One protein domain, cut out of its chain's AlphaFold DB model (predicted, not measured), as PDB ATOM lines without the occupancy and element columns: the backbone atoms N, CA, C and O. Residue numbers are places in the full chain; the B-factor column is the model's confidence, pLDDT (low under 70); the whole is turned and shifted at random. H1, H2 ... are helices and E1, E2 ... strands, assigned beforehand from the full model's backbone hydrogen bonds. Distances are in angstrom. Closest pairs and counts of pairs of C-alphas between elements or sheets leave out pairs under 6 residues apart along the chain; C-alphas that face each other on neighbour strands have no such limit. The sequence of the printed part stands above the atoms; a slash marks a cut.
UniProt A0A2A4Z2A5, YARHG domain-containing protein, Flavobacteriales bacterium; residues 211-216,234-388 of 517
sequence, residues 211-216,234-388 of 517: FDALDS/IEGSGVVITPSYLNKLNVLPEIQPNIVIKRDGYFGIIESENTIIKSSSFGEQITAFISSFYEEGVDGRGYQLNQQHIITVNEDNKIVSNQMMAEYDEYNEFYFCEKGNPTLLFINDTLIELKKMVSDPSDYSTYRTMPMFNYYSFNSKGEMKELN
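Overview. This is residues 211 to 216 and 234 to 388 of the 517 residues of the protein "YARHG domain-containing protein" of Flavobacteriales bacterium (UniProt A0A2A4Z2A5). A long, strongly twisted sheet of four strands, E3 to E6, makes the body of a flat domain, and a second twisted sheet of four, E7 to E10, is partly face to face with it near one end, while the strand ends at the E4 to E5 and E8 to E9 turns spread apart. A small sheet of two strands, E1 and E2, with the short helix H1 between them in the chain, lies by edge strand E3. The printed part has 161 residues in the order E1 H1 E2 E3 E4 E5 E6 E7 E8 E9 E10; the class is mostly strand, and each sheet is antiparallel, ordered E3 E4 E5 E6, E7 E8 E9 E10 and E1 E2. The whole is only just compact, close to loose, with a radius of gyration of the C-alphas of 18.0 A and spans of 50 by 49 by 20 A.

Along the chain. The printed part begins at Phe 211, C-alpha at (-50.881, 9.402, -31.343), and after the cut goes on from Ile 234. E1 is residues 238 to 241, H1 is 244 to 247 and E2 is 255 to 259. E3, residues 266 to 282, is the longest strand; it runs 46.4 A and ends with C-alpha 282 at (-48.986, 9.207, -5.770). E4, residues 286 to 298, measures 39.4 A, E5, residues 303 to 313, 31.6 A, and E6, residues 319 to 328, 24.6 A. E7 is residues 343 to 348, 15.2 A. E8, residues 351 to 359, measures 25.4 A and E9, residues 369 to 378, 29.4 A. E10, residues 384 to 386, ends with C-alpha 386 at (-38.371, 23.188, -8.832).

Arrangement. E3, E4, E5 and E6 form a meander, each strand the antiparallel neighbour of the one before, and each two in turn form a hairpin. N 275 and O 292 are 2.9 A apart between E3 and E4, N 293 and O 307 2.9 A between E4 and E5, and N 308 and O 326 3.0 A between E5 and E6, all within hydrogen-bond range. Residues 211 to 212 pair antiparallel with residues 273 to 274 of E3, and residues 234 to 235 pair parallel with its residues 266 to 267. E7, E8, E9 and E10 form a second meander of hairpins, with N 345 and O 353 at 2.9 A, N 354 and O 374 at 2.8 A and N 377 and O 385 at 2.8 A. The three sheets make a stack of sheets, face to face in turn. Between the two large sheets, the facing parts are 10.9 A centre to centre and the strands stand at 25 degrees; the closest C-alphas of E6 and E10 are those of Ser 321 and Met 384, 6.5 A apart. E1 and E2 are antiparallel, with N 240 and O 256 at 3.0 A; the closest C-alphas of E2 and E3 are those of Ile 259 and Ile 269, 4.5 A apart. H1 is not on either large sheet and is too short for an O i to N i+4 pair; its one O i to N i+3 pair is within range.

Size, cuts and confidence. The two C-alphas farthest apart are those of Gly 265 and Glu 284, 53.1 A. Residues 217 to 233 are cut out, and C-alphas 216 and 234 are 19.7 A apart across the cut. The link E6 to E7, residues 329 to 342, is long. The mean pLDDT of the printed part is 85.7; 17 residues are under 70, among them 262 to 265, 330 to 333 and 362 to 365.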
ATOM      1  N   PHE A 211     -50.110   8.696 -30.328       87.69
ATOM      2  CA  PHE A 211     -50.881   9.402 -31.343       87.69
ATOM      3  C   PHE A 211     -49.958   9.674 -32.534       87.69
ATOM      4  O   PHE A 211     -48.882  10.221 -32.322       87.69
ATOM      5  N   ASP A 212     -50.369   9.313 -33.751       86.88
ATOM      6  CA  ASP A 212     -49.619   9.507 -35.005       86.88
ATOM      7  C   ASP A 212     -50.522  10.247 -35.998       86.88
ATOM      8  O   ASP A 212     -51.500   9.691 -36.501       86.88
ATOM      9  N   ALA A 213     -50.210  11.516 -36.276       84.25
ATOM     10  CA  ALA A 213     -51.031  12.368 -37.139       84.25
ATOM     11  C   ALA A 213     -51.003  11.957 -38.625       84.25
ATOM     12  O   ALA A 213     -51.833  12.406 -39.422       84.25
ATOM     13  N   LEU A 214     -50.068  11.081 -39.006       81.25
ATOM     14  CA  LEU A 214     -49.951  10.511 -40.341       81.25
ATOM     15  C   LEU A 214     -50.645   9.146 -40.450       81.25
ATOM     16  O   LEU A 214     -50.370   8.403 -41.398       81.25
ATOM     17  N   ASP A 215     -51.532   8.749 -39.528       77.19
ATOM     18  CA  ASP A 215     -52.442   7.633 -39.803       77.19
ATOM     19  C   ASP A 215     -53.494   8.004 -40.869       77.19
ATOM     20  O   ASP A 215     -54.409   8.802 -40.670       77.19
ATOM     21  N   SER A 216     -53.383   7.334 -42.018       66.06
ATOM     22  CA  SER A 216     -54.297   7.404 -43.158       66.06
ATOM     23  C   SER A 216     -55.761   7.069 -42.849       66.06
ATOM     24  O   SER A 216     -56.614   7.368 -43.680       66.06
ATOM     25  N   ILE A 234     -44.909  23.101 -52.939       69.88
ATOM     26  CA  ILE A 234     -46.308  22.728 -52.710       69.88
ATOM     27  C   ILE A 234     -46.480  22.341 -51.238       69.88
ATOM     28  O   ILE A 234     -45.841  21.406 -50.766       69.88
ATOM     29  N   GLU A 235     -47.346  23.026 -50.502       74.81
ATOM     30  CA  GLU A 235     -47.643  22.657 -49.111       74.81
ATOM     31  C   GLU A 235     -48.378  21.308 -49.017       74.81
ATOM     32  O   GLU A 235     -49.160  20.928 -49.897       74.81
ATOM     33  N   GLY A 236     -48.128  20.567 -47.934       75.00
ATOM     34  CA  GLY A 236     -48.787  19.298 -47.645       75.00
ATOM     35  C   GLY A 236     -50.313  19.436 -47.599       75.00
ATOM     36  O   GLY A 236     -50.860  20.434 -47.134       75.00
ATOM     37  N   SER A 237     -51.031  18.426 -48.086       76.31
ATOM     38  CA  SER A 237     -52.496  18.463 -48.151       76.31
ATOM     39  C   SER A 237     -53.191  17.936 -46.895       76.31
ATOM     40  O   SER A 237     -54.408  18.058 -46.791       76.31
ATOM     41  N   GLY A 238     -52.475  17.322 -45.952       80.88
ATOM     42  CA  GLY A 238     -53.096  16.680 -44.797       80.88
ATOM     43  C   GLY A 238     -53.396  17.628 -43.628       80.88
ATOM     44  O   GLY A 238     -52.637  18.563 -43.375       80.88
ATOM     45  N   VAL A 239     -54.472  17.367 -42.877       85.25
ATOM     46  CA  VAL A 239     -54.753  18.019 -41.579       85.25
ATOM     47  C   VAL A 239     -55.261  17.013 -40.553       85.25
ATOM     48  O   VAL A 239     -56.114  16.177 -40.859       85.25
ATOM     49  N   VAL A 240     -54.806  17.155 -39.310       88.75
ATOM     50  CA  VAL A 240     -55.424  16.526 -38.138       88.75
ATOM     51  C   VAL A 240     -55.785  17.591 -37.105       88.75
ATOM     52  O   VAL A 240     -54.969  18.448 -36.766       88.75
ATOM     53  N   ILE A 241     -57.022  17.544 -36.613       91.44
ATOM     54  CA  ILE A 241     -57.461  18.273 -35.420       91.44
ATOM     55  C   ILE A 241     -57.299  17.326 -34.230       91.44
ATOM     56  O   ILE A 241     -57.850  16.228 -34.232       91.44
ATOM     57  N   THR A 242     -56.549  17.733 -33.211       92.88
ATOM     58  CA  THR A 242     -56.308  16.923 -32.012       92.88
ATOM     59  C   THR A 242     -57.626  16.698 -31.255       92.88
ATOM     60  O   THR A 242     -58.305  17.680 -30.943       92.88
ATOM     61  N   PRO A 243     -58.008  15.445 -30.927       94.00
ATOM     62  CA  PRO A 243     -59.304  15.143 -30.318       94.00
ATOM     63  C   PRO A 243     -59.456  15.796 -28.949       94.00
ATOM     64  O   PRO A 243     -58.468  16.002 -28.233       94.00
ATOM     65  N   SER A 244     -60.696  16.090 -28.560       94.88
ATOM     66  CA  SER A 244     -60.996  16.922 -27.395       94.88
ATOM     67  C   SER A 244     -60.265  16.499 -26.113       94.88
ATOM     68  O   SER A 244     -59.669  17.354 -25.453       94.88
ATOM     69  N   TYR A 245     -60.226  15.203 -25.779       93.00
ATOM     70  CA  TYR A 245     -59.539  14.707 -24.578       93.00
ATOM     71  C   TYR A 245     -58.012  14.888 -24.601       93.00
ATOM     72  O   TYR A 245     -57.418  15.079 -23.545       93.00
ATOM     73  N   LEU A 246     -57.359  14.880 -25.767       92.69
ATOM     74  CA  LEU A 246     -55.926  15.190 -25.865       92.69
ATOM     75  C   LEU A 246     -55.684  16.701 -25.900       92.69
ATOM     76  O   LEU A 246     -54.768  17.193 -25.245       92.69
ATOM     77  N   ASN A 247     -56.544  17.454 -26.590       92.50
ATOM     78  CA  ASN A 247     -56.429  18.908 -26.683       92.50
ATOM     79  C   ASN A 247     -56.528  19.570 -25.295       92.50
ATOM     80  O   ASN A 247     -55.724  20.438 -24.961       92.50
ATOM     81  N   LYS A 248     -57.438  19.099 -24.421       91.25
ATOM     82  CA  LYS A 248     -57.533  19.603 -23.035       91.25
ATOM     83  C   LYS A 248     -56.250  19.400 -22.219       91.25
ATOM     84  O   LYS A 248     -56.039  20.172 -21.289       91.25
ATOM     85  N   LEU A 249     -55.413  18.404 -22.534       89.56
ATOM     86  CA  LEU A 249     -54.132  18.184 -21.846       89.56
ATOM     87  C   LEU A 249     -53.074  19.234 -22.208       89.56
ATOM     88  O   LEU A 249     -52.165  19.438 -21.406       89.56
ATOM     89  N   ASN A 250     -53.182  19.895 -23.368       89.44
ATOM     90  CA  ASN A 250     -52.172  20.808 -23.918       89.44
ATOM     91  C   ASN A 250     -50.779  20.137 -24.044       89.44
ATOM     92  O   ASN A 250     -49.775  20.627 -23.524       89.44
ATOM     93  N   VAL A 251     -50.749  18.967 -24.694       83.75
ATOM     94  CA  VAL A 251     -49.535  18.162 -24.993       83.75
ATOM     95  C   VAL A 251     -49.313  17.943 -26.497       83.75
ATOM     96  O   VAL A 251     -48.398  17.238 -26.910       83.75
ATOM     97  N   LEU A 252     -50.199  18.518 -27.305       88.94
ATOM     98  CA  LEU A 252     -50.268  18.450 -28.757       88.94
ATOM     99  C   LEU A 252     -50.788  19.811 -29.247       88.94
ATOM    100  O   LEU A 252     -51.608  20.414 -28.544       88.94
ATOM    101  N   PRO A 253     -50.396  20.287 -30.440       89.50
ATOM    102  CA  PRO A 253     -51.079  21.404 -31.088       89.50
ATOM    103  C   PRO A 253     -52.564  21.074 -31.296       89.50
ATOM    104  O   PRO A 253     -52.886  19.952 -31.684       89.50
ATOM    105  N   GLU A 254     -53.482  22.032 -31.110       90.56
ATOM    106  CA  GLU A 254     -54.919  21.809 -31.386       90.56
ATOM    107  C   GLU A 254     -55.148  21.345 -32.835       90.56
ATOM    108  O   GLU A 254     -56.014  20.514 -33.103       90.56
ATOM    109  N   ILE A 255     -54.358  21.881 -33.772       88.69
ATOM    110  CA  ILE A 255     -54.490  21.654 -35.212       88.69
ATOM    111  C   ILE A 255     -53.094  21.500 -35.817       88.69
ATOM    112  O   ILE A 255     -52.244  22.382 -35.667       88.69
ATOM    113  N   GLN A 256     -52.892  20.388 -36.518       88.62
ATOM    114  CA  GLN A 256     -51.651  19.979 -37.170       88.62
ATOM    115  C   GLN A 256     -51.876  20.040 -38.693       88.62
ATOM    116  O   GLN A 256     -52.535  19.155 -39.250       88.62
ATOM    117  N   PRO A 257     -51.460  21.135 -39.361       84.81
ATOM    118  CA  PRO A 257     -51.737  21.379 -40.770       84.81
ATOM    119  C   PRO A 257     -50.598  20.905 -41.682       84.81
ATOM    120  O   PRO A 257     -49.518  20.555 -41.224       84.81
ATOM    121  N   ASN A 258     -50.818  21.006 -42.990       81.31
ATOM    122  CA  ASN A 258     -49.803  20.822 -44.024       81.31
ATOM    123  C   ASN A 258     -49.070  19.467 -43.942       81.31
ATOM    124  O   ASN A 258     -47.880  19.370 -44.223       81.31
ATOM    125  N   ILE A 259     -49.774  18.401 -43.558       84.12
ATOM    126  CA  ILE A 259     -49.192  17.061 -43.439       84.12
ATOM    127  C   ILE A 259     -48.867  16.512 -44.842       84.12
ATOM    128  O   ILE A 259     -49.706  16.486 -45.749       84.12
ATOM    129  N   VAL A 260     -47.618  16.088 -45.034       80.19
ATOM    130  CA  VAL A 260     -47.010  15.747 -46.325       80.19
ATOM    131  C   VAL A 260     -47.321  14.302 -46.703       80.19
ATOM    132  O   VAL A 260     -46.610  13.346 -46.401       80.19
ATOM    133  N   ILE A 261     -48.426  14.161 -47.425       72.56
ATOM    134  CA  ILE A 261     -48.994  12.880 -47.869       72.56
ATOM    135  C   ILE A 261     -48.358  12.360 -49.177       72.56
ATOM    136  O   ILE A 261     -48.528  11.199 -49.555       72.56
ATOM    137  N   LYS A 262     -47.570  13.195 -49.862       67.19
ATOM    138  CA  LYS A 262     -46.861  12.875 -51.109       67.19
ATOM    139  C   LYS A 262     -45.409  13.354 -51.005       67.19
ATOM    140  O   LYS A 262     -45.171  14.524 -50.745       67.19
ATOM    141  N   ARG A 263     -44.443  12.449 -51.207       55.19
ATOM    142  CA  ARG A 263     -43.033  12.650 -50.800       55.19
ATOM    143  C   ARG A 263     -42.114  13.405 -51.776       55.19
ATOM    144  O   ARG A 263     -40.959  13.623 -51.431       55.19
ATOM    145  N   ASP A 264     -42.594  13.835 -52.944       54.53
ATOM    146  CA  ASP A 264     -41.757  14.496 -53.959       54.53
ATOM    147  C   ASP A 264     -42.069  15.998 -54.077       54.53
ATOM    148  O   ASP A 264     -43.038  16.377 -54.739       54.53
ATOM    149  N   GLY A 265     -41.229  16.847 -53.472       58.06
ATOM    150  CA  GLY A 265     -41.242  18.307 -53.671       58.06
ATOM    151  C   GLY A 265     -42.266  19.102 -52.850       58.06
ATOM    152  O   GLY A 265     -42.677  20.174 -53.291       58.06
ATOM    153  N   TYR A 266     -42.687  18.580 -51.693       71.75
ATOM    154  CA  TYR A 266     -43.666  19.223 -50.810       71.75
ATOM    155  C   TYR A 266     -43.027  19.770 -49.528       71.75
ATOM    156  O   TYR A 266     -42.090  19.169 -49.003       71.75
ATOM    157  N   PHE A 267     -43.565  20.882 -49.025       81.88
ATOM    158  CA  PHE A 267     -43.274  21.446 -47.700       81.88
ATOM    159  C   PHE A 267     -44.359  21.053 -46.684       81.88
ATOM    160  O   PHE A 267     -45.468  20.673 -47.066       81.88
ATOM    161  N   GLY A 268     -44.032  21.132 -45.393       83.44
ATOM    162  CA  GLY A 268     -44.925  20.823 -44.275       83.44
ATOM    163  C   GLY A 268     -44.515  19.587 -43.467       83.44
ATOM    164  O   GLY A 268     -43.395  19.088 -43.581       83.44
ATOM    165  N   ILE A 269     -45.425  19.104 -42.618       86.75
ATOM    166  CA  ILE A 269     -45.177  18.067 -41.601       86.75
ATOM    167  C   ILE A 269     -44.981  16.686 -42.255       86.75
ATOM    168  O   ILE A 269     -45.914  16.141 -42.844       86.75
ATOM    169  N   ILE A 270     -43.803  16.077 -42.100       87.06
ATOM    170  CA  ILE A 270     -43.517  14.685 -42.495       87.06
ATOM    171  C   ILE A 270     -43.573  13.695 -41.322       87.06
ATOM    172  O   ILE A 270     -43.747  12.497 -41.559       87.06
ATOM    173  N   GLU A 271     -43.488  14.141 -40.072       88.62
ATOM    174  CA  GLU A 271     -43.712  13.325 -38.871       88.62
ATOM    175  C   GLU A 271     -44.376  14.185 -37.793       88.62
ATOM    176  O   GLU A 271     -44.012  15.343 -37.648       88.62
ATOM    177  N   SER A 272     -45.377  13.667 -37.078       91.56
ATOM    178  CA  SER A 272     -45.909  14.319 -35.875       91.56
ATOM    179  C   SER A 272     -46.558  13.260 -34.986       91.56
ATOM    180  O   SER A 272     -47.579  12.663 -35.352       91.56
ATOM    181  N   GLU A 273     -45.906  12.960 -33.863       92.12
ATOM    182  CA  GLU A 273     -46.270  11.897 -32.929       92.12
ATOM    183  C   GLU A 273     -46.247  12.391 -31.471       92.12
ATOM    184  O   GLU A 273     -45.325  13.088 -31.049       92.12
ATOM    185  N   ASN A 274     -47.227  11.988 -30.656       93.31
ATOM    186  CA  ASN A 274     -47.169  12.137 -29.194       93.31
ATOM    187  C   ASN A 274     -47.198  10.764 -28.526       93.31
ATOM    188  O   ASN A 274     -48.045   9.939 -28.858       93.31
ATOM    189  N   THR A 275     -46.302  10.518 -27.570       92.19
ATOM    190  CA  THR A 275     -46.257   9.273 -26.792       92.19
ATOM    191  C   THR A 275     -46.061   9.542 -25.301       92.19
ATOM    192  O   THR A 275     -45.293  10.410 -24.881       92.19
ATOM    193  N   ILE A 276     -46.732   8.743 -24.472       90.38
ATOM    194  CA  ILE A 276     -46.623   8.784 -23.010       90.38
ATOM    195  C   ILE A 276     -45.503   7.833 -22.559       90.38
ATOM    196  O   ILE A 276     -45.718   6.634 -22.380       90.38
ATOM    197  N   ILE A 277     -44.292   8.375 -22.377       87.69
ATOM    198  CA  ILE A 277     -43.066   7.612 -22.059       87.69
ATOM    199  C   ILE A 277     -43.176   6.893 -20.707       87.69
ATOM    200  O   ILE A 277     -42.743   5.747 -20.553       87.69
ATOM    201  N   LYS A 278     -43.713   7.574 -19.689       87.44
ATOM    202  CA  LYS A 278     -43.840   7.025 -18.334       87.44
ATOM    203  C   LYS A 278     -44.988   7.684 -17.586       87.44
ATOM    204  O   LYS A 278     -45.329   8.837 -17.835       87.44
ATOM    205  N   SER A 279     -45.512   6.976 -16.596       88.62
ATOM    206  CA  SER A 279     -46.404   7.529 -15.583       88.62
ATOM    207  C   SER A 279     -46.008   7.042 -14.193       88.62
ATOM    208  O   SER A 279     -45.495   5.929 -14.058       88.62
ATOM    209  N   SER A 280     -46.312   7.836 -13.170       88.25
ATOM    210  CA  SER A 280     -46.330   7.405 -11.768       88.25
ATOM    211  C   SER A 280     -47.583   7.942 -11.076       88.25
ATOM    212  O   SER A 280     -48.131   8.960 -11.499       88.25
ATOM    213  N   SER A 281     -48.049   7.273 -10.024       89.31
ATOM    214  CA  SER A 281     -49.240   7.669  -9.264       89.31
ATOM    215  C   SER A 281     -48.894   7.797  -7.786       89.31
ATOM    216  O   SER A 281     -48.193   6.945  -7.246       89.31
ATOM    217  N   PHE A 282     -49.371   8.860  -7.137       86.44
ATOM    218  CA  PHE A 282     -48.986   9.207  -5.770       86.44
ATOM    219  C   PHE A 282     -50.121   9.841  -4.965       86.44
ATOM    220  O   PHE A 282     -51.064  10.428  -5.503       86.44
ATOM    221  N   GLY A 283     -50.039   9.686  -3.641       76.88
ATOM    222  CA  GLY A 283     -51.219   9.808  -2.786       76.88
ATOM    223  C   GLY A 283     -52.271   8.763  -3.174       76.88
ATOM    224  O   GLY A 283     -51.941   7.714  -3.721       76.88
ATOM    225  N   GLU A 284     -53.541   9.057  -2.910       70.19
ATOM    226  CA  GLU A 284     -54.654   8.178  -3.301       70.19
ATOM    227  C   GLU A 284     -55.224   8.522  -4.694       70.19
ATOM    228  O   GLU A 284     -55.984   7.733  -5.248       70.19
ATOM    229  N   GLN A 285     -54.869   9.685  -5.265       84.06
ATOM    230  CA  GLN A 285     -55.648  10.317  -6.345       84.06
ATOM    231  C   GLN A 285     -54.845  10.969  -7.485       84.06
ATOM    232  O   GLN A 285     -55.448  11.318  -8.499       84.06
ATOM    233  N   ILE A 286     -53.527  11.173  -7.365       92.12
ATOM    234  CA  ILE A 286     -52.754  11.899  -8.390       92.12
ATOM    235  C   ILE A 286     -52.046  10.924  -9.328       92.12
ATOM    236  O   ILE A 286     -51.477   9.924  -8.890       92.12
ATOM    237  N   THR A 287     -52.040  11.225 -10.627       92.31
ATOM    238  CA  THR A 287     -51.144  10.587 -11.605       92.31
ATOM    239  C   THR A 287     -50.349  11.647 -12.356       92.31
ATOM    240  O   THR A 287     -50.921  12.599 -12.881       92.31
ATOM    241  N   ALA A 288     -49.032  11.463 -12.409       93.06
ATOM    242  CA  ALA A 288     -48.116  12.213 -13.256       93.06
ATOM    243  C   ALA A 288     -47.782  11.415 -14.521       93.06
ATOM    244  O   ALA A 288     -47.565  10.203 -14.455       93.06
ATOM    245  N   PHE A 289     -47.662  12.109 -15.648       92.19
ATOM    246  CA  PHE A 289     -47.213  11.583 -16.934       92.19
ATOM    247  C   PHE A 289     -45.990  12.360 -17.411       92.19
ATOM    248  O   PHE A 289     -45.939  13.579 -17.260       92.19
ATOM    249  N   ILE A 290     -45.053  11.654 -18.041       92.81
ATOM    250  CA  ILE A 290     -44.086  12.239 -18.967       92.81
ATOM    251  C   ILE A 290     -44.648  12.002 -20.369       92.81
ATOM    252  O   ILE A 290     -44.697  10.858 -20.832       92.81
ATOM    253  N   SER A 291     -45.101  13.073 -21.013       93.38
ATOM    254  CA  SER A 291     -45.500  13.085 -22.421       93.38
ATOM    255  C   SER A 291     -44.337  13.606 -23.257       93.38
ATOM    256  O   SER A 291     -43.643  14.533 -22.838       93.38
ATOM    257  N   SER A 292     -44.121  13.007 -24.422       92.94
ATOM    258  CA  SER A 292     -43.160  13.475 -25.413       92.94
ATOM    259  C   SER A 292     -43.879  13.672 -26.734       92.94
ATOM    260  O   SER A 292     -44.523  12.748 -27.227       92.94
ATOM    261  N   PHE A 293     -43.750  14.869 -27.284       93.25
ATOM    262  CA  PHE A 293     -44.183  15.238 -28.622       93.25
ATOM    263  C   PHE A 293     -42.950  15.315 -29.529       93.25
ATOM    264  O   PHE A 293     -41.922  15.847 -29.108       93.25
ATOM    265  N   TYR A 294     -43.048  14.757 -30.732       92.69
ATOM    266  CA  TYR A 294     -42.065  14.874 -31.805       92.69
ATOM    267  C   TYR A 294     -42.778  15.357 -33.064       92.69
ATOM    268  O   TYR A 294     -43.797  14.781 -33.430       92.69
ATOM    269  N   GLU A 295     -42.243  16.374 -33.731       92.38
ATOM    270  CA  GLU A 295     -42.692  16.845 -35.042       92.38
ATOM    271  C   GLU A 295     -41.475  17.059 -35.952       92.38
ATOM    272  O   GLU A 295     -40.447  17.566 -35.511       92.38
ATOM    273  N   GLU A 296     -41.580  16.676 -37.219       90.31
ATOM    274  CA  GLU A 296     -40.560  16.852 -38.256       90.31
ATOM    275  C   GLU A 296     -41.229  17.399 -39.512       90.31
ATOM    276  O   GLU A 296     -42.281  16.903 -39.933       90.31
ATOM    277  N   GLY A 297     -40.615  18.396 -40.144       88.19
ATOM    278  CA  GLY A 297     -41.154  19.017 -41.344       88.19
ATOM    279  C   GLY A 297     -40.098  19.387 -42.373       88.19
ATOM    280  O   GLY A 297     -38.950  19.699 -42.059       88.19
ATOM    281  N   VAL A 298     -40.521  19.371 -43.635       85.00
ATOM    282  CA  VAL A 298     -39.740  19.872 -44.765       85.00
ATOM    283  C   VAL A 298     -40.100  21.336 -44.981       85.00
ATOM    284  O   VAL A 298     -41.267  21.665 -45.178       85.00
ATOM    285  N   ASP A 299     -39.101  22.211 -44.989       79.56
ATOM    286  CA  ASP A 299     -39.226  23.588 -45.467       79.56
ATOM    287  C   ASP A 299     -37.953  23.991 -46.243       79.56
ATOM    288  O   ASP A 299     -37.257  23.133 -46.791       79.56
ATOM    289  N   GLY A 300     -37.623  25.287 -46.318       79.00
ATOM    290  CA  GLY A 300     -36.399  25.769 -46.969       79.00
ATOM    291  C   GLY A 300     -35.078  25.300 -46.330       79.00
ATOM    292  O   GLY A 300     -34.022  25.499 -46.933       79.00
ATOM    293  N   ARG A 301     -35.121  24.708 -45.130       76.88
ATOM    294  CA  ARG A 301     -33.993  24.118 -44.383       76.88
ATOM    295  C   ARG A 301     -34.313  22.736 -43.801       76.88
ATOM    296  O   ARG A 301     -33.396  21.933 -43.642       76.88
ATOM    297  N   GLY A 302     -35.591  22.466 -43.533       84.56
ATOM    298  CA  GLY A 302     -36.048  21.370 -42.684       84.56
ATOM    299  C   GLY A 302     -36.067  21.788 -41.212       84.56
ATOM    300  O   GLY A 302     -35.266  22.619 -40.783       84.56
ATOM    301  N   TYR A 303     -36.982  21.205 -40.439       86.56
ATOM    302  CA  TYR A 303     -37.037  21.378 -38.990       86.56
ATOM    303  C   TYR A 303     -37.450  20.088 -38.284       86.56
ATOM    304  O   TYR A 303     -38.124  19.225 -38.849       86.56
ATOM    305  N   GLN A 304     -37.083  20.011 -37.010       88.75
ATOM    306  CA  GLN A 304     -37.577  19.036 -36.049       88.75
ATOM    307  C   GLN A 304     -37.926  19.762 -34.749       88.75
ATOM    308  O   GLN A 304     -37.373  20.819 -34.452       88.75
ATOM    309  N   LEU A 305     -38.822  19.179 -33.966       89.06
ATOM    310  CA  LEU A 305     -39.252  19.682 -32.672       89.06
ATOM    311  C   LEU A 305     -39.539  18.499 -31.751       89.06
ATOM    312  O   LEU A 305     -40.489  17.756 -31.964       89.06
ATOM    313  N   ASN A 306     -38.742  18.337 -30.702       90.81
ATOM    314  CA  ASN A 306     -39.013  17.425 -29.597       90.81
ATOM    315  C   ASN A 306     -39.404  18.260 -28.378       90.81
ATOM    316  O   ASN A 306     -38.596  19.063 -27.914       90.81
ATOM    317  N   GLN A 307     -40.588  18.039 -27.810       91.75
ATOM    318  CA  GLN A 307     -41.032  18.678 -26.566       91.75
ATOM    319  C   GLN A 307     -41.375  17.617 -25.521       91.75
ATOM    320  O   GLN A 307     -42.188  16.728 -25.769       91.75
ATOM    321  N   GLN A 308     -40.788  17.718 -24.325       92.81
ATOM    322  CA  GLN A 308     -41.113  16.839 -23.195       92.81
ATOM    323  C   GLN A 308     -41.878  17.611 -22.118       92.81
ATOM    324  O   GLN A 308     -41.383  18.601 -21.576       92.81
ATOM    325  N   HIS A 309     -43.071  17.128 -21.776       93.50
ATOM    326  CA  HIS A 309     -43.969  17.721 -20.788       93.50
ATOM    327  C   HIS A 309     -44.169  16.803 -19.583       93.50
ATOM    328  O   HIS A 309     -44.349  15.592 -19.727       93.50
ATOM    329  N   ILE A 310     -44.230  17.401 -18.393       94.12
ATOM    330  CA  ILE A 310     -44.778  16.760 -17.196       94.12
ATOM    331  C   ILE A 310     -46.205  17.259 -17.001       94.12
ATOM    332  O   ILE A 310     -46.429  18.464 -16.881       94.12
ATOM    333  N   ILE A 311     -47.158  16.330 -16.922       94.31
ATOM    334  CA  ILE A 311     -48.571  16.623 -16.666       94.31
ATOM    335  C   ILE A 311     -49.014  15.863 -15.423       94.31
ATOM    336  O   ILE A 311     -48.849  14.647 -15.361       94.31
ATOM    337  N   THR A 312     -49.610  16.551 -14.451       94.31
ATOM    338  CA  THR A 312     -50.290  15.933 -13.308       94.31
ATOM    339  C   THR A 312     -51.796  16.095 -13.434       94.31
ATOM    340  O   THR A 312     -52.298  17.179 -13.733       94.31
ATOM    341  N   VAL A 313     -52.529  15.013 -13.176       92.75
ATOM    342  CA  VAL A 313     -53.996  15.004 -13.105       92.75
ATOM    343  C   VAL A 313     -54.449  14.430 -11.768       92.75
ATOM    344  O   VAL A 313     -53.801  13.527 -11.229       92.75
ATOM    345  N   ASN A 314     -55.565  14.932 -11.246       90.12
ATOM    346  CA  ASN A 314     -56.260  14.308 -10.122       90.12
ATOM    347  C   ASN A 314     -57.203  13.182 -10.598       90.12
ATOM    348  O   ASN A 314     -57.296  12.884 -11.794       90.12
ATOM    349  N   GLU A 315     -57.938  12.572  -9.666       84.25
ATOM    350  CA  GLU A 315     -58.886  11.511 -10.000       84.25
ATOM    351  C   GLU A 315     -60.024  11.979 -10.922       84.25
ATOM    352  O   GLU A 315     -60.490  11.191 -11.740       84.25
ATOM    353  N   ASP A 316     -60.430  13.247 -10.874       83.44
ATOM    354  CA  ASP A 316     -61.504  13.821 -11.702       83.44
ATOM    355  C   ASP A 316     -61.045  14.220 -13.114       83.44
ATOM    356  O   ASP A 316     -61.763  14.934 -13.814       83.44
ATOM    357  N   ASN A 317     -59.849  13.789 -13.537       86.31
ATOM    358  CA  ASN A 317     -59.149  14.217 -14.758       86.31
ATOM    359  C   ASN A 317     -58.789  15.708 -14.810       86.31
ATOM    360  O   ASN A 317     -58.374  16.207 -15.860       86.31
ATOM    361  N   LYS A 318     -58.911  16.438 -13.700       88.88
ATOM    362  CA  LYS A 318     -58.511  17.839 -13.644       88.88
ATOM    363  C   LYS A 318     -56.991  17.925 -13.641       88.88
ATOM    364  O   LYS A 318     -56.328  17.361 -12.772       88.88
ATOM    365  N   ILE A 319     -56.450  18.650 -14.614       92.19
ATOM    366  CA  ILE A 319     -55.020  18.943 -14.705       92.19
ATOM    367  C   ILE A 319     -54.651  19.879 -13.552       92.19
ATOM    368  O   ILE A 319     -55.291  20.914 -13.358       92.19
ATOM    369  N   VAL A 320     -53.634  19.501 -12.782       94.12
ATOM    370  CA  VAL A 320     -53.111  20.279 -11.646       94.12
ATOM    371  C   VAL A 320     -51.824  21.006 -12.032       94.12
ATOM    372  O   VAL A 320     -51.550  22.105 -11.552       94.12
ATOM    373  N   SER A 321     -51.031  20.430 -12.932       93.69
ATOM    374  CA  SER A 321     -49.881  21.076 -13.560       93.69
ATOM    375  C   SER A 321     -49.670  20.500 -14.958       93.69
ATOM    376  O   SER A 321     -49.823  19.299 -15.163       93.69
ATOM    377  N   ASN A 322     -49.294  21.353 -15.905       94.50
ATOM    378  CA  ASN A 322     -48.635  20.974 -17.151       94.50
ATOM    379  C   ASN A 322     -47.437  21.918 -17.290       94.50
ATOM    380  O   ASN A 322     -47.616  23.136 -17.249       94.50
ATOM    381  N   GLN A 323     -46.232  21.365 -17.394       93.00
ATOM    382  CA  GLN A 323     -45.010  22.132 -17.598       93.00
ATOM    383  C   GLN A 323     -44.160  21.476 -18.687       93.00
ATOM    384  O   GLN A 323     -43.841  20.289 -18.605       93.00
ATOM    385  N   MET A 324     -43.762  22.274 -19.680       92.94
ATOM    386  CA  MET A 324     -42.719  21.906 -20.634       92.94
ATOM    387  C   MET A 324     -41.363  21.924 -19.919       92.94
ATOM    388  O   MET A 324     -40.998  22.912 -19.281       92.94
ATOM    389  N   MET A 325     -40.636  20.815 -19.999       92.25
ATOM    390  CA  MET A 325     -39.377  20.595 -19.278       92.25
ATOM    391  C   MET A 325     -38.156  20.739 -20.178       92.25
ATOM    392  O   MET A 325     -37.073  21.101 -19.716       92.25
ATOM    393  N   ALA A 326     -38.335  20.412 -21.455       88.50
ATOM    394  CA  ALA A 326     -37.299  20.411 -22.466       88.50
ATOM    395  C   ALA A 326     -37.912  20.603 -23.855       88.50
ATOM    396  O   ALA A 326     -38.982  20.064 -24.137       88.50
ATOM    397  N   GLU A 327     -37.174  21.314 -24.701       88.81
ATOM    398  CA  GLU A 327     -37.407  21.490 -26.131       88.81
ATOM    399  C   GLU A 327     -36.055  21.293 -26.843       88.81
ATOM    400  O   GLU A 327     -35.040  21.771 -26.324       88.81
ATOM    401  N   TYR A 328     -36.003  20.519 -27.932       85.38
ATOM    402  CA  TYR A 328     -34.769  20.223 -28.686       85.38
ATOM    403  C   TYR A 328     -35.039  19.649 -30.093       85.38
ATOM    404  O   TYR A 328     -36.131  19.169 -30.387       85.38
ATOM    405  N   ASP A 329     -34.020  19.636 -30.946       79.69
ATOM    406  CA  ASP A 329     -33.987  19.061 -32.301       79.69
ATOM    407  C   ASP A 329     -32.718  18.184 -32.489       79.69
ATOM    408  O   ASP A 329     -31.962  17.983 -31.533       79.69
ATOM    409  N   GLU A 330     -32.465  17.634 -33.688       66.00
ATOM    410  CA  GLU A 330     -31.168  17.005 -34.027       66.00
ATOM    411  C   GLU A 330     -30.108  18.013 -34.523       66.00
ATOM    412  O   GLU A 330     -28.921  17.681 -34.556       66.00
ATOM    413  N   TYR A 331     -30.492  19.255 -34.850       63.84
ATOM    414  CA  TYR A 331     -29.556  20.355 -35.165       63.84
ATOM    415  C   TYR A 331     -28.833  20.916 -33.926       63.84
ATOM    416  O   TYR A 331     -27.887  21.699 -34.049       63.84
ATOM    417  N   ASN A 332     -29.278  20.495 -32.744       64.88
ATOM    418  CA  ASN A 332     -28.790  20.818 -31.418       64.88
ATOM    419  C   ASN A 332     -27.255  20.908 -31.340       64.88
ATOM    420  O   ASN A 332     -26.516  20.032 -31.797       64.88
ATOM    421  N   GLU A 333     -26.764  21.951 -30.668       65.88
ATOM    422  CA  GLU A 333     -25.338  22.261 -30.520       65.88
ATOM    423  C   GLU A 333     -24.503  21.144 -29.860       65.88
ATOM    424  O   GLU A 333     -23.273  21.190 -29.898       65.88
ATOM    425  N   PHE A 334     -25.157  20.128 -29.287       73.00
ATOM    426  CA  PHE A 334     -24.549  18.928 -28.717       73.00
ATOM    427  C   PHE A 334     -24.579  17.698 -29.648       73.00
ATOM    428  O   PHE A 334     -24.445  16.587 -29.144       73.00
ATOM    429  N   TYR A 335     -24.726  17.840 -30.973       70.75
ATOM    430  CA  TYR A 335     -24.792  16.716 -31.939       70.75
ATOM    431  C   TYR A 335     -23.650  15.680 -31.821       70.75
ATOM    432  O   TYR A 335     -23.817  14.504 -32.137       70.75
ATOM    433  N   PHE A 336     -22.477  16.088 -31.324       75.44
ATOM    434  CA  PHE A 336     -21.333  15.212 -31.025       75.44
ATOM    435  C   PHE A 336     -21.508  14.350 -29.753       75.44
ATOM    436  O   PHE A 336     -20.628  13.563 -29.404       75.44
ATOM    437  N   CYS A 337     -22.629  14.495 -29.045       77.50
ATOM    438  CA  CYS A 337     -23.042  13.692 -27.906       77.50
ATOM    439  C   CYS A 337     -24.182  12.747 -28.322       77.50
ATOM    440  O   CYS A 337     -25.339  13.157 -28.326       77.50
ATOM    441  N   GLU A 338     -23.910  11.448 -28.515       65.81
ATOM    442  CA  GLU A 338     -24.934  10.408 -28.804       65.81
ATOM    443  C   GLU A 338     -26.102  10.348 -27.787       65.81
ATOM    444  O   GLU A 338     -27.083   9.633 -27.980       65.81
ATOM    445  N   LYS A 339     -25.962  11.030 -26.642       63.31
ATOM    446  CA  LYS A 339     -26.929  11.107 -25.537       63.31
ATOM    447  C   LYS A 339     -27.065  12.545 -25.021       63.31
ATOM    448  O   LYS A 339     -27.118  12.762 -23.811       63.31
ATOM    449  N   GLY A 340     -27.032  13.521 -25.933       66.88
ATOM    450  CA  GLY A 340     -27.241  14.940 -25.626       66.88
ATOM    451  C   GLY A 340     -28.694  15.288 -25.275       66.88
ATOM    452  O   GLY A 340     -28.929  16.234 -24.524       66.88
ATOM    453  N   ASN A 341     -29.650  14.495 -25.769       81.62
ATOM    454  CA  ASN A 341     -31.081  14.746 -25.607       81.62
ATOM    455  C   ASN A 341     -31.496  14.770 -24.119       81.62
ATOM    456  O   ASN A 341     -31.098  13.886 -23.350       81.62
ATOM    457  N   PRO A 342     -32.318  15.752 -23.705       88.06
ATOM    458  CA  PRO A 342     -32.920  15.807 -22.381       88.06
ATOM    459  C   PRO A 342     -33.634  14.513 -21.976       88.06
ATOM    460  O   PRO A 342     -34.350  13.890 -22.761       88.06
ATOM    461  N   THR A 343     -33.442  14.115 -20.720       89.12
ATOM    462  CA  THR A 343     -34.026  12.900 -20.140       89.12
ATOM    463  C   THR A 343     -34.699  13.206 -18.807       89.12
ATOM    464  O   THR A 343     -34.092  13.780 -17.902       89.12
ATOM    465  N   LEU A 344     -35.962  12.794 -18.694       92.69
ATOM    466  CA  LEU A 344     -36.773  12.885 -17.483       92.69
ATOM    467  C   LEU A 344     -36.857  11.525 -16.784       92.69
ATOM    468  O   LEU A 344     -37.173  10.509 -17.408       92.69
ATOM    469  N   LEU A 345     -36.615  11.506 -15.474       91.31
ATOM    470  CA  LEU A 345     -36.649  10.296 -14.657       91.31
ATOM    471  C   LEU A 345     -37.408  10.533 -13.349       91.31
ATOM    472  O   LEU A 345     -36.987  11.332 -12.516       91.31
ATOM    473  N   PHE A 346     -38.475   9.765 -13.117       91.44
ATOM    474  CA  PHE A 346     -39.032   9.591 -11.774       91.44
ATOM    475  C   PHE A 346     -37.989   8.891 -10.890       91.44
ATOM    476  O   PHE A 346     -37.697   7.708 -11.073       91.44
ATOM    477  N   ILE A 347     -37.419   9.624  -9.933       92.88
ATOM    478  CA  ILE A 347     -36.533   9.080  -8.893       92.88
ATOM    479  C   ILE A 347     -37.360   8.340  -7.842       92.88
ATOM    480  O   ILE A 347     -36.950   7.302  -7.325       92.88
ATOM    481  N   ASN A 348     -38.534   8.887  -7.542       90.69
ATOM    482  CA  ASN A 348     -39.615   8.237  -6.821       90.69
ATOM    483  C   ASN A 348     -40.941   8.918  -7.201       90.69
ATOM    484  O   ASN A 348     -40.972   9.845  -8.009       90.69
ATOM    485  N   ASP A 349     -42.019   8.458  -6.583       88.31
ATOM    486  CA  ASP A 349     -43.397   8.904  -6.774       88.31
ATOM    487  C   ASP A 349     -43.596  10.433  -6.700       88.31
ATOM    488  O   ASP A 349     -44.477  10.957  -7.376       88.31
ATOM    489  N   THR A 350     -42.776  11.163  -5.931       90.44
ATOM    490  CA  THR A 350     -42.905  12.618  -5.714       90.44
ATOM    491  C   THR A 350     -41.709  13.454  -6.190       90.44
ATOM    492  O   THR A 350     -41.732  14.672  -6.007       90.44
ATOM    493  N   LEU A 351     -40.681  12.844  -6.798       93.75
ATOM    494  CA  LEU A 351     -39.438  13.515  -7.210       93.75
ATOM    495  C   LEU A 351     -39.006  13.103  -8.623       93.75
ATOM    496  O   LEU A 351     -38.756  11.923  -8.887       93.75
ATOM    497  N   ILE A 352     -38.827  14.094  -9.495       95.00
ATOM    498  CA  ILE A 352     -38.310  13.940 -10.856       95.00
ATOM    499  C   ILE A 352     -36.933  14.599 -10.990       95.00
ATOM    500  O   ILE A 352     -36.679  15.677 -10.456       95.00
ATOM    501  N   GLU A 353     -36.063  13.928 -11.736       95.94
ATOM    502  CA  GLU A 353     -34.765  14.387 -12.226       95.94
ATOM    503  C   GLU A 353     -34.894  14.730 -13.718       95.94
ATOM    504  O   GLU A 353     -35.291  13.876 -14.513       95.94
ATOM    505  N   LEU A 354     -34.560  15.963 -14.097       95.12
ATOM    506  CA  LEU A 354     -34.347  16.389 -15.479       95.12
ATOM    507  C   LEU A 354     -32.842  16.498 -15.716       95.12
ATOM    508  O   LEU A 354     -32.206  17.424 -15.216       95.12
ATOM    509  N   LYS A 355     -32.279  15.592 -16.514       92.81
ATOM    510  CA  LYS A 355     -30.914  15.724 -17.028       92.81
ATOM    511  C   LYS A 355     -30.969  16.332 -18.426       92.81
ATOM    512  O   LYS A 355     -31.558  15.733 -19.323       92.81
ATOM    513  N   LYS A 356     -30.319  17.478 -18.629       90.19
ATOM    514  CA  LYS A 356     -30.192  18.156 -19.932       90.19
ATOM    515  C   LYS A 356     -28.759  18.623 -20.157       90.19
ATOM    516  O   LYS A 356     -28.060  18.931 -19.195       90.19
ATOM    517  N   MET A 357     -28.319  18.679 -21.409       88.81
ATOM    518  CA  MET A 357     -27.063  19.348 -21.749       88.81
ATOM    519  C   MET A 357     -27.208  20.872 -21.627       88.81
ATOM    520  O   MET A 357     -28.294  21.416 -21.822       88.81
ATOM    521  N   VAL A 358     -26.109  21.548 -21.294       87.00
ATOM    522  CA  VAL A 358     -25.967  23.011 -21.309       87.00
ATOM    523  C   VAL A 358     -24.650  23.406 -21.973       87.00
ATOM    524  O   VAL A 358     -23.704  22.611 -22.009       87.00
ATOM    525  N   SER A 359     -24.596  24.648 -22.449       84.62
ATOM    526  CA  SER A 359     -23.450  25.275 -23.109       84.62
ATOM    527  C   SER A 359     -23.003  26.513 -22.330       84.62
ATOM    528  O   SER A 359     -23.831  27.196 -21.728       84.62
ATOM    529  N   ASP A 360     -21.691  26.728 -22.290       79.38
ATOM    530  CA  ASP A 360     -20.946  27.761 -21.561       79.38
ATOM    531  C   ASP A 360     -21.550  28.138 -20.183       79.38
ATOM    532  O   ASP A 360     -21.941  29.285 -19.948       79.38
ATOM    533  N   PRO A 361     -21.645  27.168 -19.241       78.94
ATOM    534  CA  PRO A 361     -22.329  27.348 -17.960       78.94
ATOM    535  C   PRO A 361     -21.670  28.425 -17.085       78.94
ATOM    536  O   PRO A 361     -20.505  28.305 -16.691       78.94
ATOM    537  N   SER A 362     -22.463  29.440 -16.719       67.38
ATOM    538  CA  SER A 362     -22.051  30.692 -16.056       67.38
ATOM    539  C   SER A 362     -21.094  30.526 -14.875       67.38
ATOM    540  O   SER A 362     -20.162  31.310 -14.706       67.38
ATOM    541  N   ASP A 363     -21.321  29.502 -14.056       66.50
ATOM    542  CA  ASP A 363     -20.661  29.316 -12.766       66.50
ATOM    543  C   ASP A 363     -19.510  28.298 -12.788       66.50
ATOM    544  O   ASP A 363     -18.875  28.076 -11.750       66.50
ATOM    545  N   TYR A 364     -19.220  27.678 -13.943       67.81
ATOM    546  CA  TYR A 364     -18.290  26.545 -14.025       67.81
ATOM    547  C   TYR A 364     -17.477  26.471 -15.331       67.81
ATOM    548  O   TYR A 364     -17.585  25.532 -16.121       67.81
ATOM    549  N   SER A 365     -16.540  27.404 -15.497       67.25
ATOM    550  CA  SER A 365     -15.638  27.547 -16.659       67.25
ATOM    551  C   SER A 365     -14.643  26.392 -16.932       67.25
ATOM    552  O   SER A 365     -13.710  26.542 -17.722       67.25
ATOM    553  N   THR A 366     -14.812  25.223 -16.305       82.62
ATOM    554  CA  THR A 366     -13.990  24.020 -16.570       82.62
ATOM    555  C   THR A 366     -14.412  23.295 -17.851       82.62
ATOM    556  O   THR A 366     -13.601  22.575 -18.440       82.62
ATOM    557  N   TYR A 367     -15.660  23.473 -18.290       86.50
ATOM    558  CA  TYR A 367     -16.240  22.810 -19.457       86.50
ATOM    559  C   TYR A 367     -16.976  23.822 -20.336       86.50
ATOM    560  O   TYR A 367     -17.616  24.728 -19.812       86.50
ATOM    561  N   ARG A 368     -16.911  23.627 -21.658       84.62
ATOM    562  CA  ARG A 368     -17.762  24.333 -22.625       84.62
ATOM    563  C   ARG A 368     -19.175  23.758 -22.584       84.62
ATOM    564  O   ARG A 368     -20.131  24.504 -22.491       84.62
ATOM    565  N   THR A 369     -19.324  22.433 -22.613       86.25
ATOM    566  CA  THR A 369     -20.642  21.782 -22.508       86.25
ATOM    567  C   THR A 369     -20.633  20.655 -21.482       86.25
ATOM    568  O   THR A 369     -19.610  19.989 -21.292       86.25
ATOM    569  N   MET A 370     -21.760  20.450 -20.795       89.12
ATOM    570  CA  MET A 370     -21.947  19.373 -19.812       89.12
ATOM    571  C   MET A 370     -23.431  19.028 -19.601       89.12
ATOM    572  O   MET A 370     -24.284  19.872 -19.873       89.12
ATOM    573  N   PRO A 371     -23.768  17.857 -19.033       90.62
ATOM    574  CA  PRO A 371     -25.073  17.620 -18.431       90.62
ATOM    575  C   PRO A 371     -25.238  18.379 -17.106       90.62
ATOM    576  O   PRO A 371     -24.479  18.160 -16.161       90.62
ATOM    577  N   MET A 372     -26.294  19.184 -17.001       90.44
ATOM    578  CA  MET A 372     -26.853  19.639 -15.724       90.44
ATOM    579  C   MET A 372     -28.077  18.804 -15.337       90.44
ATOM    580  O   MET A 372     -28.695  18.139 -16.174       90.44
ATOM    581  N   PHE A 373     -28.402  18.820 -14.043       93.44
ATOM    582  CA  PHE A 373     -29.461  18.018 -13.434       93.44
ATOM    583  C   PHE A 373     -30.364  18.928 -12.590       93.44
ATOM    584  O   PHE A 373     -29.972  19.338 -11.503       93.44
ATOM    585  N   ASN A 374     -31.563  19.236 -13.085       94.25
ATOM    586  CA  ASN A 374     -32.587  19.990 -12.358       94.25
ATOM    587  C   ASN A 374     -33.551  19.016 -11.663       94.25
ATOM    588  O   ASN A 374     -33.846  17.944 -12.200       94.25
ATOM    589  N   TYR A 375     -34.068  19.380 -10.489       96.56
ATOM    590  CA  TYR A 375     -34.944  18.513  -9.695       96.56
ATOM    591  C   TYR A 375     -36.294  19.166  -9.418       96.56
ATOM    592  O   TYR A 375     -36.366  20.331  -9.031       96.56
ATOM    593  N   TYR A 376     -37.365  18.391  -9.576       95.81
ATOM    594  CA  TYR A 376     -38.744  18.858  -9.446       95.81
ATOM    595  C   TYR A 376     -39.511  17.959  -8.480       95.81
ATOM    596  O   TYR A 376     -39.500  16.736  -8.623       95.81
ATOM    597  N   SER A 377     -40.176  18.557  -7.493       94.69
ATOM    598  CA  SER A 377     -41.043  17.850  -6.552       94.69
ATOM    599  C   SER A 377     -42.517  18.102  -6.828       94.69
ATOM    600  O   SER A 377     -42.904  19.177  -7.288       94.69
ATOM    601  N   PHE A 378     -43.350  17.128  -6.469       93.44
ATOM    602  CA  PHE A 378     -44.794  17.310  -6.354       93.44
ATOM    603  C   PHE A 378     -45.205  17.439  -4.889       93.44
ATOM    604  O   PHE A 378     -44.686  16.733  -4.020       93.44
ATOM    605  N   ASN A 379     -46.185  18.299  -4.606       92.12
ATOM    606  CA  ASN A 379     -46.900  18.253  -3.330       92.12
ATOM    607  C   ASN A 379     -48.074  17.252  -3.375       92.12
ATOM    608  O   ASN A 379     -48.373  16.664  -4.412       92.12
ATOM    609  N   SER A 380     -48.773  17.068  -2.251       89.25
ATOM    610  CA  SER A 380     -49.862  16.084  -2.117       89.25
ATOM    611  C   SER A 380     -51.092  16.325  -3.004       89.25
ATOM    612  O   SER A 380     -51.948  15.448  -3.073       89.25
ATOM    613  N   LYS A 381     -51.194  17.474  -3.683       90.94
ATOM    614  CA  LYS A 381     -52.233  17.746  -4.688       90.94
ATOM    615  C   LYS A 381     -51.774  17.470  -6.123       90.94
ATOM    616  O   LYS A 381     -52.598  17.521  -7.025       90.94
ATOM    617  N   GLY A 382     -50.478  17.255  -6.352       91.75
ATOM    618  CA  GLY A 382     -49.887  17.206  -7.692       91.75
ATOM    619  C   GLY A 382     -49.413  18.552  -8.248       91.75
ATOM    620  O   GLY A 382     -49.049  18.606  -9.419       91.75
ATOM    621  N   GLU A 383     -49.390  19.624  -7.447       93.81
ATOM    622  CA  GLU A 383     -48.766  20.896  -7.845       93.81
ATOM    623  C   GLU A 383     -47.234  20.701  -7.872       93.81
ATOM    624  O   GLU A 383     -46.660  20.241  -6.877       93.81
ATOM    625  N   MET A 384     -46.579  21.011  -8.998       94.00
ATOM    626  CA  MET A 384     -45.130  20.812  -9.180       94.00
ATOM    627  C   MET A 384     -44.301  22.048  -8.783       94.00
ATOM    628  O   MET A 384     -44.755  23.184  -8.918       94.00
ATOM    629  N   LYS A 385     -43.064  21.837  -8.309       95.38
ATOM    630  CA  LYS A 385     -42.110  22.901  -7.966       95.38
ATOM    631  C   LYS A 385     -40.654  22.476  -8.203       95.38
ATOM    632  O   LYS A 385     -40.261  21.384  -7.806       95.38
ATOM    633  N   GLU A 386     -39.831  23.365  -8.761       95.81
ATOM    634  CA  GLU A 386     -38.371  23.188  -8.832       95.81
ATOM    635  C   GLU A 386     -37.685  23.281  -7.448       95.81
ATOM    636  O   GLU A 386     -38.137  23.998  -6.541       95.81
ATOM    637  N   LEU A 387     -36.593  22.531  -7.285       96.06
ATOM    638  CA  LEU A 387     -35.801  22.408  -6.063       96.06
ATOM    639  C   LEU A 387     -34.398  23.011  -6.242       96.06
ATOM    640  O   LEU A 387     -33.480  22.350  -6.716       96.06
ATOM    641  N   ASN A 388     -34.207  24.248  -5.786       91.75
ATOM    642  CA  ASN A 388     -32.947  24.972  -5.979       91.75
ATOM    643  C   ASN A 388     -31.854  24.546  -4.972       91.75
ATOM    644  O   ASN A 388     -32.054  24.585  -3.752       91.75
TER     645      ASN A 388